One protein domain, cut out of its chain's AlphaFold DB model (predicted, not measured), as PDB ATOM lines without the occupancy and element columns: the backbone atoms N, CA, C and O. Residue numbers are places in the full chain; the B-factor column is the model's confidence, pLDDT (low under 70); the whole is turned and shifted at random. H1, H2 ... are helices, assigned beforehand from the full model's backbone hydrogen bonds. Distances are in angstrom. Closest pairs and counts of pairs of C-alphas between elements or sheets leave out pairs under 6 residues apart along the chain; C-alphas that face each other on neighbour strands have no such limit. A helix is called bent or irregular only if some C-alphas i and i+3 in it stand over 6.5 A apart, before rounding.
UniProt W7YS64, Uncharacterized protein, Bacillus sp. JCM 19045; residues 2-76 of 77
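AT A GLANCE: This is residues 2 to 76 of the 77 residues of an uncharacterized protein of Bacillus sp. JCM 19045 (UniProt W7YS64). Two long helices, H1 then H2, make an open V joined by a tight link. The printed part has 75 residues, all helix in class. It is extended, with radius of gyration of the C-alphas 18.3 A, spanning 54 by 36 by 10 A.

HOW THE PARTS SIT: H1, residues 2 to 38, was assigned as one helix by its hydrogen bonds but is bent: C-alphas 12 and 15 are 6.5 A apart. Its arms, H1a to residue 12 and H1b from residue 15, stand at a steep tilt of 40 degrees. H1b and H2, residues 42 to 74, form a helical hairpin, opposite ways at a shallow tilt of 30 degrees. Their closest C-alphas, of Phe 32 and Ala 45, are 5.2 A apart. Every O i to N i+4 pair is within hydrogen-bond range in H1a, 17 of 20 in H1b and 28 of 29 in H2.

IN THESE COORDINATES: H1a begins at C-alpha 2 (-57.735, -22.883, 48.373). H1b is 32.7 A long; H2, 47.2 A, ends at C-alpha 74 (-45.518, -14.468, 22.546).

THE WHOLE: The farthest C-alphas, of Thr 38 and Lys 76, are 57.1 A apart. Residues 2 to 6 and 74 to 76 have pLDDT under 70.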
ATOM      1  N   PHE A   2     -58.953 -23.689  48.184       53.31
ATOM      2  CA  PHE A   2     -57.735 -22.883  48.373       53.31
ATOM      3  C   PHE A   2     -56.692 -23.472  49.348       53.31
ATOM      4  O   PHE A   2     -55.504 -23.217  49.167       53.31
ATOM      5  N   ASP A   3     -57.089 -24.296  50.325       56.47
ATOM      6  CA  ASP A   3     -56.141 -24.878  51.298       56.47
ATOM      7  C   ASP A   3     -55.275 -26.000  50.711       56.47
ATOM      8  O   ASP A   3     -54.085 -26.099  51.013       56.47
ATOM      9  N   SER A   4     -55.830 -26.798  49.796       62.59
ATOM     10  CA  SER A   4     -55.075 -27.822  49.059       62.59
ATOM     11  C   SER A   4     -54.042 -27.177  48.127       62.59
ATOM     12  O   SER A   4     -52.901 -27.625  48.072       62.59
ATOM     13  N   LEU A   5     -54.403 -26.077  47.463       64.38
ATOM     14  CA  LEU A   5     -53.527 -25.381  46.522       64.38
ATOM     15  C   LEU A   5     -52.360 -24.685  47.243       64.38
ATOM     16  O   LEU A   5     -51.221 -24.789  46.796       64.38
ATOM     17  N   LYS A   6     -52.616 -24.066  48.407       64.38
ATOM     18  CA  LYS A   6     -51.563 -23.530  49.291       64.38
ATOM     19  C   LYS A   6     -50.631 -24.627  49.804       64.38
ATOM     20  O   LYS A   6     -49.420 -24.438  49.786       64.38
ATOM     21  N   THR A   7     -51.176 -25.772  50.212       71.69
ATOM     22  CA  THR A   7     -50.382 -26.906  50.717       71.69
ATOM     23  C   THR A   7     -49.491 -27.498  49.623       71.69
ATOM     24  O   THR A   7     -48.321 -27.782  49.871       71.69
ATOM     25  N   VAL A   8     -49.989 -27.606  48.389       71.62
ATOM     26  CA  VAL A   8     -49.197 -28.047  47.229       71.62
ATOM     27  C   VAL A   8     -48.089 -27.039  46.908       71.62
ATOM     28  O   VAL A   8     -46.930 -27.422  46.781       71.62
ATOM     29  N   LEU A   9     -48.394 -25.741  46.858       70.00
ATOM     30  CA  LEU A   9     -47.385 -24.700  46.625       70.00
ATOM     31  C   LEU A   9     -46.291 -24.710  47.701       70.00
ATOM     32  O   LEU A   9     -45.104 -24.615  47.395       70.00
ATOM     33  N   LEU A  10     -46.677 -24.881  48.962       71.69
ATOM     34  CA  LEU A  10     -45.737 -24.886  50.074       71.69
ATOM     35  C   LEU A  10     -44.836 -26.130  50.040       71.69
ATOM     36  O   LEU A  10     -43.624 -26.013  50.191       71.69
ATOM     37  N   THR A  11     -45.405 -27.300  49.749       72.44
ATOM     38  CA  THR A  11     -44.683 -28.584  49.770       72.44
ATOM     39  C   THR A  11     -43.817 -28.808  48.530       72.44
ATOM     40  O   THR A  11     -42.727 -29.359  48.642       72.44
ATOM     41  N   PHE A  12     -44.267 -28.374  47.350       74.25
ATOM     42  CA  PHE A  12     -43.586 -28.662  46.081       74.25
ATOM     43  C   PHE A  12     -42.770 -27.491  45.531       74.25
ATOM     44  O   PHE A  12     -41.922 -27.703  44.669       74.25
ATOM     45  N   VAL A  13     -42.997 -26.267  46.018       72.88
ATOM     46  CA  VAL A  13     -42.265 -25.081  45.549       72.88
ATOM     47  C   VAL A  13     -41.476 -24.458  46.688       72.88
ATOM     48  O   VAL A  13     -40.259 -24.335  46.593       72.88
ATOM     49  N   VAL A  14     -42.136 -24.100  47.790       72.69
ATOM     50  CA  VAL A  14     -41.501 -23.312  48.858       72.69
ATOM     51  C   VAL A  14     -40.479 -24.134  49.644       72.69
ATOM     52  O   VAL A  14     -39.336 -23.706  49.775       72.69
ATOM     53  N   VAL A  15     -40.847 -25.325  50.122       75.00
ATOM     54  CA  VAL A  15     -39.954 -26.186  50.917       75.00
ATOM     55  C   VAL A  15     -38.710 -26.615  50.125       75.00
ATOM     56  O   VAL A  15     -37.608 -26.394  50.627       75.00
ATOM     57  N   PRO A  16     -38.815 -27.124  48.880       77.06
ATOM     58  CA  PRO A  16     -37.644 -27.440  48.064       77.06
ATOM     59  C   PRO A  16     -36.776 -26.216  47.765       77.06
ATOM     60  O   PRO A  16     -35.553 -26.326  47.758       77.06
ATOM     61  N   SER A  17     -37.382 -25.041  47.575       75.25
ATOM     62  CA  SER A  17     -36.633 -23.807  47.311       75.25
ATOM     63  C   SER A  17     -35.863 -23.325  48.540       75.25
ATOM     64  O   SER A  17     -34.706 -22.933  48.417       75.25
ATOM     65  N   ILE A  18     -36.468 -23.387  49.733       77.50
ATOM     66  CA  ILE A  18     -35.798 -23.035  50.995       77.50
ATOM     67  C   ILE A  18     -34.683 -24.037  51.304       77.50
ATOM     68  O   ILE A  18     -33.594 -23.631  51.699       77.50
ATOM     69  N   LEU A  19     -34.921 -25.334  51.088       78.81
ATOM     70  CA  LEU A  19     -33.899 -26.369  51.263       78.81
ATOM     71  C   LEU A  19     -32.743 -26.196  50.269       78.81
ATOM     72  O   LEU A  19     -31.585 -26.273  50.671       78.81
ATOM     73  N   GLY A  20     -33.042 -25.897  49.002       79.88
ATOM     74  CA  GLY A  20     -32.036 -25.600  47.982       79.88
ATOM     75  C   GLY A  20     -31.213 -24.355  48.318       79.88
ATOM     76  O   GLY A  20     -29.987 -24.390  48.241       79.88
ATOM     77  N   ALA A  21     -31.865 -23.283  48.778       76.38
ATOM     78  CA  ALA A  21     -31.184 -22.075  49.244       76.38
ATOM     79  C   ALA A  21     -30.316 -22.344  50.487       76.38
ATOM     80  O   ALA A  21     -29.189 -21.859  50.574       76.38
ATOM     81  N   GLY A  22     -30.812 -23.155  51.426       79.81
ATOM     82  CA  GLY A  22     -30.071 -23.575  52.614       79.81
ATOM     83  C   GLY A  22     -28.830 -24.401  52.272       79.81
ATOM     84  O   GLY A  22     -27.766 -24.148  52.831       79.81
ATOM     85  N   MET A  23     -28.932 -25.334  51.320       78.88
ATOM     86  CA  MET A  23     -27.782 -26.109  50.842       78.88
ATOM     87  C   MET A  23     -26.758 -25.239  50.113       78.88
ATOM     88  O   MET A  23     -25.565 -25.379  50.359       78.88
ATOM     89  N   ALA A  24     -27.197 -24.305  49.268       75.75
ATOM     90  CA  ALA A  24     -26.280 -23.359  48.630       75.75
ATOM     91  C   ALA A  24     -25.522 -22.524  49.680       75.75
ATOM     92  O   ALA A  24     -24.309 -22.338  49.590       75.75
ATOM     93  N   PHE A  25     -26.213 -22.093  50.741       78.88
ATOM     94  CA  PHE A  25     -25.596 -21.348  51.836       78.88
ATOM     95  C   PHE A  25     -24.561 -22.179  52.610       78.88
ATOM     96  O   PHE A  25     -23.464 -21.694  52.891       78.88
ATOM     97  N   THR A  26     -24.869 -23.432  52.952       79.19
ATOM     98  CA  THR A  26     -23.940 -24.282  53.715       79.19
ATOM     99  C   THR A  26     -22.757 -24.773  52.889       79.19
ATOM    100  O   THR A  26     -21.675 -24.948  53.442       79.19
ATOM    101  N   VAL A  27     -22.931 -24.979  51.583       79.38
ATOM    102  CA  VAL A  27     -21.866 -25.481  50.703       79.38
ATOM    103  C   VAL A  27     -20.926 -24.368  50.246       79.38
ATOM    104  O   VAL A  27     -19.737 -24.621  50.079       79.38
ATOM    105  N   GLU A  28     -21.415 -23.139  50.075       77.94
ATOM    106  CA  GLU A  28     -20.603 -22.052  49.512       77.94
ATOM    107  C   GLU A  28     -20.268 -20.962  50.534       77.94
ATOM    108  O   GLU A  28     -19.106 -20.584  50.694       77.94
ATOM    109  N   ILE A  29     -21.270 -20.468  51.266       80.69
ATOM    110  CA  ILE A  29     -21.114 -19.298  52.142       80.69
ATOM    111  C   ILE A  29     -20.475 -19.695  53.476       80.69
ATOM    112  O   ILE A  29     -19.576 -19.009  53.963       80.69
ATOM    113  N   LEU A  30     -20.885 -20.819  54.061       82.75
ATOM    114  CA  LEU A  30     -20.342 -21.304  55.331       82.75
ATOM    115  C   LEU A  30     -18.823 -21.592  55.289       82.75
ATOM    116  O   LEU A  30     -18.121 -21.087  56.168       82.75
ATOM    117  N   PRO A  31     -18.264 -22.332  54.305       79.56
ATOM    118  CA  PRO A  31     -16.816 -22.545  54.234       79.56
ATOM    119  C   PRO A  31     -16.044 -21.258  53.940       79.56
ATOM    120  O   PRO A  31     -14.918 -21.107  54.416       79.56
ATOM    121  N   PHE A  32     -16.641 -20.304  53.221       82.38
ATOM    122  CA  PHE A  32     -16.054 -18.980  53.046       82.38
ATOM    123  C   PHE A  32     -15.969 -18.211  54.371       82.38
ATOM    124  O   PHE A  32     -14.893 -17.729  54.725       82.38
ATOM    125  N   LEU A  33     -17.060 -18.156  55.144       82.06
ATOM    126  CA  LEU A  33     -17.071 -17.534  56.472       82.06
ATOM    127  C   LEU A  33     -16.071 -18.210  57.419       82.06
ATOM    128  O   LEU A  33     -15.327 -17.530  58.122       82.06
ATOM    129  N   TRP A  34     -16.001 -19.542  57.398       82.94
ATOM    130  CA  TRP A  34     -15.043 -20.299  58.202       82.94
ATOM    131  C   TRP A  34     -13.590 -20.019  57.801       82.94
ATOM    132  O   TRP A  34     -12.724 -19.827  58.657       82.94
ATOM    133  N   SER A  35     -13.316 -19.940  56.498       82.38
ATOM    134  CA  SER A  35     -11.998 -19.589  55.967       82.38
ATOM    135  C   SER A  35     -11.587 -18.165  56.357       82.38
ATOM    136  O   SER A  35     -10.440 -17.955  56.749       82.38
ATOM    137  N   LEU A  36     -12.523 -17.207  56.349       83.62
ATOM    138  CA  LEU A  36     -12.289 -15.841  56.831       83.62
ATOM    139  C   LEU A  36     -11.946 -15.799  58.325       83.62
ATOM    140  O   LEU A  36     -10.981 -15.138  58.706       83.62
ATOM    141  N   VAL A  37     -12.707 -16.514  59.160       86.38
ATOM    142  CA  VAL A  37     -12.491 -16.556  60.619       86.38
ATOM    143  C   VAL A  37     -11.153 -17.206  60.965       86.38
ATOM    144  O   VAL A  37     -10.434 -16.721  61.833       86.38
ATOM    145  N   THR A  38     -10.796 -18.288  60.276       86.75
ATOM    146  CA  THR A  38      -9.549 -19.025  60.527       86.75
ATOM    147  C   THR A  38      -8.323 -18.405  59.851       86.75
ATOM    148  O   THR A  38      -7.214 -18.890  60.064       86.75
ATOM    149  N   GLN A  39      -8.509 -17.368  59.021       81.50
ATOM    150  CA  GLN A  39      -7.499 -16.769  58.132       81.50
ATOM    151  C   GLN A  39      -6.740 -17.777  57.252       81.50
ATOM    152  O   GLN A  39      -5.719 -17.453  56.645       81.50
ATOM    153  N   ASN A  40      -7.250 -19.000  57.135       75.44
ATOM    154  CA  ASN A  40      -6.579 -20.086  56.451       75.44
ATOM    155  C   ASN A  40      -7.230 -20.281  55.081       75.44
ATOM    156  O   ASN A  40      -8.450 -20.425  54.976       75.44
ATOM    157  N   ASN A  41      -6.425 -20.268  54.018       76.12
ATOM    158  CA  ASN A  41      -6.883 -20.444  52.633       76.12
ATOM    159  C   ASN A  41      -7.959 -19.441  52.144       76.12
ATOM    160  O   ASN A  41      -8.690 -19.741  51.199       76.12
ATOM    161  N   VAL A  42      -8.013 -18.225  52.709       77.25
ATOM    162  CA  VAL A  42      -8.993 -17.169  52.350       77.25
ATOM    163  C   VAL A  42      -9.005 -16.864  50.852       77.25
ATOM    164  O   VAL A  42     -10.066 -16.691  50.255       77.25
ATOM    165  N   GLY A  43      -7.828 -16.836  50.219       78.44
ATOM    166  CA  GLY A  43      -7.705 -16.588  48.781       78.44
ATOM    167  C   GLY A  43      -8.283 -17.702  47.901       78.44
ATOM    168  O   GLY A  43      -8.688 -17.440  46.773       78.44
ATOM    169  N   LEU A  44      -8.332 -18.941  48.395       78.19
ATOM    170  CA  LEU A  44      -8.949 -20.063  47.686       78.19
ATOM    171  C   LEU A  44     -10.473 -20.039  47.873       78.19
ATOM    172  O   LEU A  44     -11.221 -20.208  46.912       78.19
ATOM    173  N   ALA A  45     -10.930 -19.766  49.098       76.06
ATOM    174  CA  ALA A  45     -12.350 -19.688  49.426       76.06
ATOM    175  C   ALA A  45     -13.055 -18.522  48.713       76.06
ATOM    176  O   ALA A  45     -14.159 -18.693  48.200       76.06
ATOM    177  N   SER A  46     -12.408 -17.355  48.611       78.75
ATOM    178  CA  SER A  46     -12.946 -16.212  47.865       78.75
ATOM    179  C   SER A  46     -13.047 -16.493  46.365       78.75
ATOM    180  O   SER A  46     -14.059 -16.157  45.756       78.75
ATOM    181  N   LYS A  47     -12.049 -17.166  45.774       82.12
ATOM    182  CA  LYS A  47     -12.102 -17.612  44.373       82.12
ATOM    183  C   LYS A  47     -13.262 -18.571  44.130       82.12
ATOM    184  O   LYS A  47     -13.988 -18.378  43.163       82.12
ATOM    185  N   ASN A  48     -13.465 -19.554  45.008       80.75
ATOM    186  CA  ASN A  48     -14.578 -20.495  44.880       80.75
ATOM    187  C   ASN A  48     -15.936 -19.785  44.950       80.75
ATOM    188  O   ASN A  48     -16.782 -20.027  44.096       80.75
ATOM    189  N   LEU A  49     -16.117 -18.853  45.892       81.69
ATOM    190  CA  LEU A  49     -17.357 -18.080  46.007       81.69
ATOM    191  C   LEU A  49     -17.609 -17.218  44.760       81.69
ATOM    192  O   LEU A  49     -18.730 -17.143  44.264       81.69
ATOM    193  N   LEU A  50     -16.558 -16.611  44.204       84.31
ATOM    194  CA  LEU A  50     -16.644 -15.799  42.988       84.31
ATOM    195  C   LEU A  50     -16.976 -16.655  41.753       84.31
ATOM    196  O   LEU A  50     -17.784 -16.243  40.923       84.31
ATOM    197  N   VAL A  51     -16.409 -17.861  41.647       83.81
ATOM    198  CA  VAL A  51     -16.731 -18.823  40.577       83.81
ATOM    199  C   VAL A  51     -18.186 -19.278  40.669       83.81
ATOM    200  O   VAL A  51     -18.890 -19.229  39.661       83.81
ATOM    201  N   SER A  52     -18.665 -19.652  41.858       81.75
ATOM    202  CA  SER A  52     -20.074 -20.008  42.063       81.75
ATOM    203  C   SER A  52     -21.017 -18.848  41.739       81.75
ATOM    204  O   SER A  52     -22.013 -19.032  41.038       81.75
ATOM    205  N   PHE A  53     -20.666 -17.627  42.151       83.12
ATOM    206  CA  PHE A  53     -21.428 -16.427  41.813       83.12
ATOM    207  C   PHE A  53     -21.489 -16.185  40.298       83.12
ATOM    208  O   PHE A  53     -22.562 -15.920  39.755       83.12
ATOM    209  N   LEU A  54     -20.359 -16.318  39.596       84.94
ATOM    210  CA  LEU A  54     -20.296 -16.179  38.140       84.94
ATOM    211  C   LEU A  54     -21.138 -17.242  37.428       84.94
ATOM    212  O   LEU A  54     -21.868 -16.907  36.498       84.94
ATOM    213  N   LEU A  55     -21.085 -18.499  37.875       82.94
ATOM    214  CA  LEU A  55     -21.914 -19.572  37.325       82.94
ATOM    215  C   LEU A  55     -23.405 -19.275  37.512       82.94
ATOM    216  O   LEU A  55     -24.168 -19.346  36.547       82.94
ATOM    217  N   GLY A  56     -23.811 -18.865  38.717       81.56
ATOM    218  CA  GLY A  56     -25.188 -18.455  38.994       81.56
ATOM    219  C   GLY A  56     -25.636 -17.282  38.118       81.56
ATOM    220  O   GLY A  56     -26.726 -17.312  37.544       81.56
ATOM    221  N   TYR A  57     -24.772 -16.280  37.942       82.25
ATOM    222  CA  TYR A  57     -25.046 -15.123  37.093       82.25
ATOM    223  C   TYR A  57     -25.217 -15.500  35.613       82.25
ATOM    224  O   TYR A  57     -26.148 -15.026  34.962       82.25
ATOM    225  N   VAL A  58     -24.372 -16.389  35.082       87.38
ATOM    226  CA  VAL A  58     -24.484 -16.876  33.696       87.38
ATOM    227  C   VAL A  58     -25.799 -17.626  33.484       87.38
ATOM    228  O   VAL A  58     -26.510 -17.349  32.518       87.38
ATOM    229  N   VAL A  59     -26.171 -18.524  34.400       83.81
ATOM    230  CA  VAL A  59     -27.450 -19.254  34.325       83.81
ATOM    231  C   VAL A  59     -28.635 -18.287  34.390       83.81
ATOM    232  O   VAL A  59     -29.588 -18.415  33.616       83.81
ATOM    233  N   TYR A  60     -28.562 -17.274  35.255       81.44
ATOM    234  CA  TYR A  60     -29.593 -16.244  35.344       81.44
ATOM    235  C   TYR A  60     -29.712 -15.423  34.053       81.44
ATOM    236  O   TYR A  60     -30.823 -15.173  33.589       81.44
ATOM    237  N   LEU A  61     -28.594 -15.056  33.417       83.50
ATOM    238  CA  LEU A  61     -28.613 -14.373  32.120       83.50
ATOM    239  C   LEU A  61     -29.286 -15.214  31.033       83.50
ATOM    240  O   LEU A  61     -30.085 -14.676  30.266       83.50
ATOM    241  N   VAL A  62     -29.018 -16.523  30.984       86.50
ATOM    242  CA  VAL A  62     -29.694 -17.436  30.046       86.50
ATOM    243  C   VAL A  62     -31.206 -17.420  30.272       86.50
ATOM    244  O   VAL A  62     -31.965 -17.292  29.310       86.50
ATOM    245  N   TYR A  63     -31.654 -17.469  31.529       83.94
ATOM    246  CA  TYR A  63     -33.075 -17.360  31.870       83.94
ATOM    247  C   TYR A  63     -33.682 -16.013  31.444       83.94
ATOM    248  O   TYR A  63     -34.769 -15.980  30.866       83.94
ATOM    249  N   VAL A  64     -32.982 -14.898  31.676       86.44
ATOM    250  CA  VAL A  64     -33.440 -13.560  31.266       86.44
ATOM    251  C   VAL A  64     -33.570 -13.461  29.747       86.44
ATOM    252  O   VAL A  64     -34.581 -12.957  29.259       86.44
ATOM    253  N   ILE A  65     -32.590 -13.966  28.992       88.00
ATOM    254  CA  ILE A  65     -32.632 -13.988  27.523       88.00
ATOM    255  C   ILE A  65     -33.798 -14.849  27.042       88.00
ATOM    256  O   ILE A  65     -34.570 -14.402  26.195       88.00
ATOM    257  N   TYR A  66     -33.967 -16.046  27.606       86.50
ATOM    258  CA  TYR A  66     -35.097 -16.920  27.295       86.50
ATOM    259  C   TYR A  66     -36.435 -16.203  27.516       86.50
ATOM    260  O   TYR A  66     -37.260 -16.147  26.607       86.50
ATOM    261  N   LYS A  67     -36.615 -15.563  28.675       81.25
ATOM    262  CA  LYS A  67     -37.835 -14.822  29.016       81.25
ATOM    263  C   LYS A  67     -38.048 -13.593  28.125       81.25
ATOM    264  O   LYS A  67     -39.179 -13.253  27.785       81.25
ATOM    265  N   ALA A  68     -36.972 -12.925  27.715       83.56
ATOM    266  CA  ALA A  68     -37.035 -11.808  26.776       83.56
ATOM    267  C   ALA A  68     -37.459 -12.265  25.371       83.56
ATOM    268  O   ALA A  68     -38.253 -11.584  24.717       83.56
ATOM    269  N   LEU A  69     -36.969 -13.422  24.914       86.56
ATOM    270  CA  LEU A  69     -37.406 -14.049  23.666       86.56
ATOM    271  C   LEU A  69     -38.870 -14.480  23.768       86.56
ATOM    272  O   LEU A  69     -39.662 -14.094  22.914       86.56
ATOM    273  N   GLU A  70     -39.257 -15.182  24.833       80.69
ATOM    274  CA  GLU A  70     -40.649 -15.553  25.101       80.69
ATOM    275  C   GLU A  70     -41.564 -14.323  25.030       80.69
ATOM    276  O   GLU A  70     -42.532 -14.325  24.279       80.69
ATOM    277  N   HIS A  71     -41.215 -13.216  25.690       74.69
ATOM    278  CA  HIS A  71     -42.020 -11.993  25.639       74.69
ATOM    279  C   HIS A  71     -42.084 -11.360  24.236       74.69
ATOM    280  O   HIS A  71     -43.116 -10.808  23.844       74.69
ATOM    281  N   LYS A  72     -40.993 -11.431  23.463       72.88
ATOM    282  CA  LYS A  72     -40.916 -10.879  22.102       72.88
ATOM    283  C   LYS A  72     -41.698 -11.714  21.082       72.88
ATOM    284  O   LYS A  72     -42.275 -11.140  20.159       72.88
ATOM    285  N   TYR A  73     -41.720 -13.037  21.236       72.81
ATOM    286  CA  TYR A  73     -42.390 -13.960  20.314       72.81
ATOM    287  C   TYR A  73     -43.825 -14.307  20.741       72.81
ATOM    288  O   TYR A  73     -44.669 -14.493  19.872       72.81
ATOM    289  N   SER A  74     -44.151 -14.278  22.037       56.62
ATOM    290  CA  SER A  74     -45.518 -14.468  22.546       56.62
ATOM    291  C   SER A  74     -46.458 -13.314  22.187       56.62
ATOM    292  O   SER A  74     -47.658 -13.524  22.131       56.62
ATOM    293  N   LYS A  75     -45.943 -12.106  21.912       53.50
ATOM    294  CA  LYS A  75     -46.750 -10.982  21.398       53.50
ATOM    295  C   LYS A  75     -47.078 -11.077  19.902       53.50
ATOM    296  O   LYS A  75     -47.776 -10.210  19.387       53.50
ATOM    297  N   LYS A  76     -46.523 -12.064  19.192       48.19
ATOM    298  CA  LYS A  76     -46.720 -12.263  17.748       48.19
ATOM    299  C   LYS A  76     -47.649 -13.435  17.407       48.19
ATOM    300  O   LYS A  76     -47.808 -13.708  16.219       48.19
TER     301      LYS A  76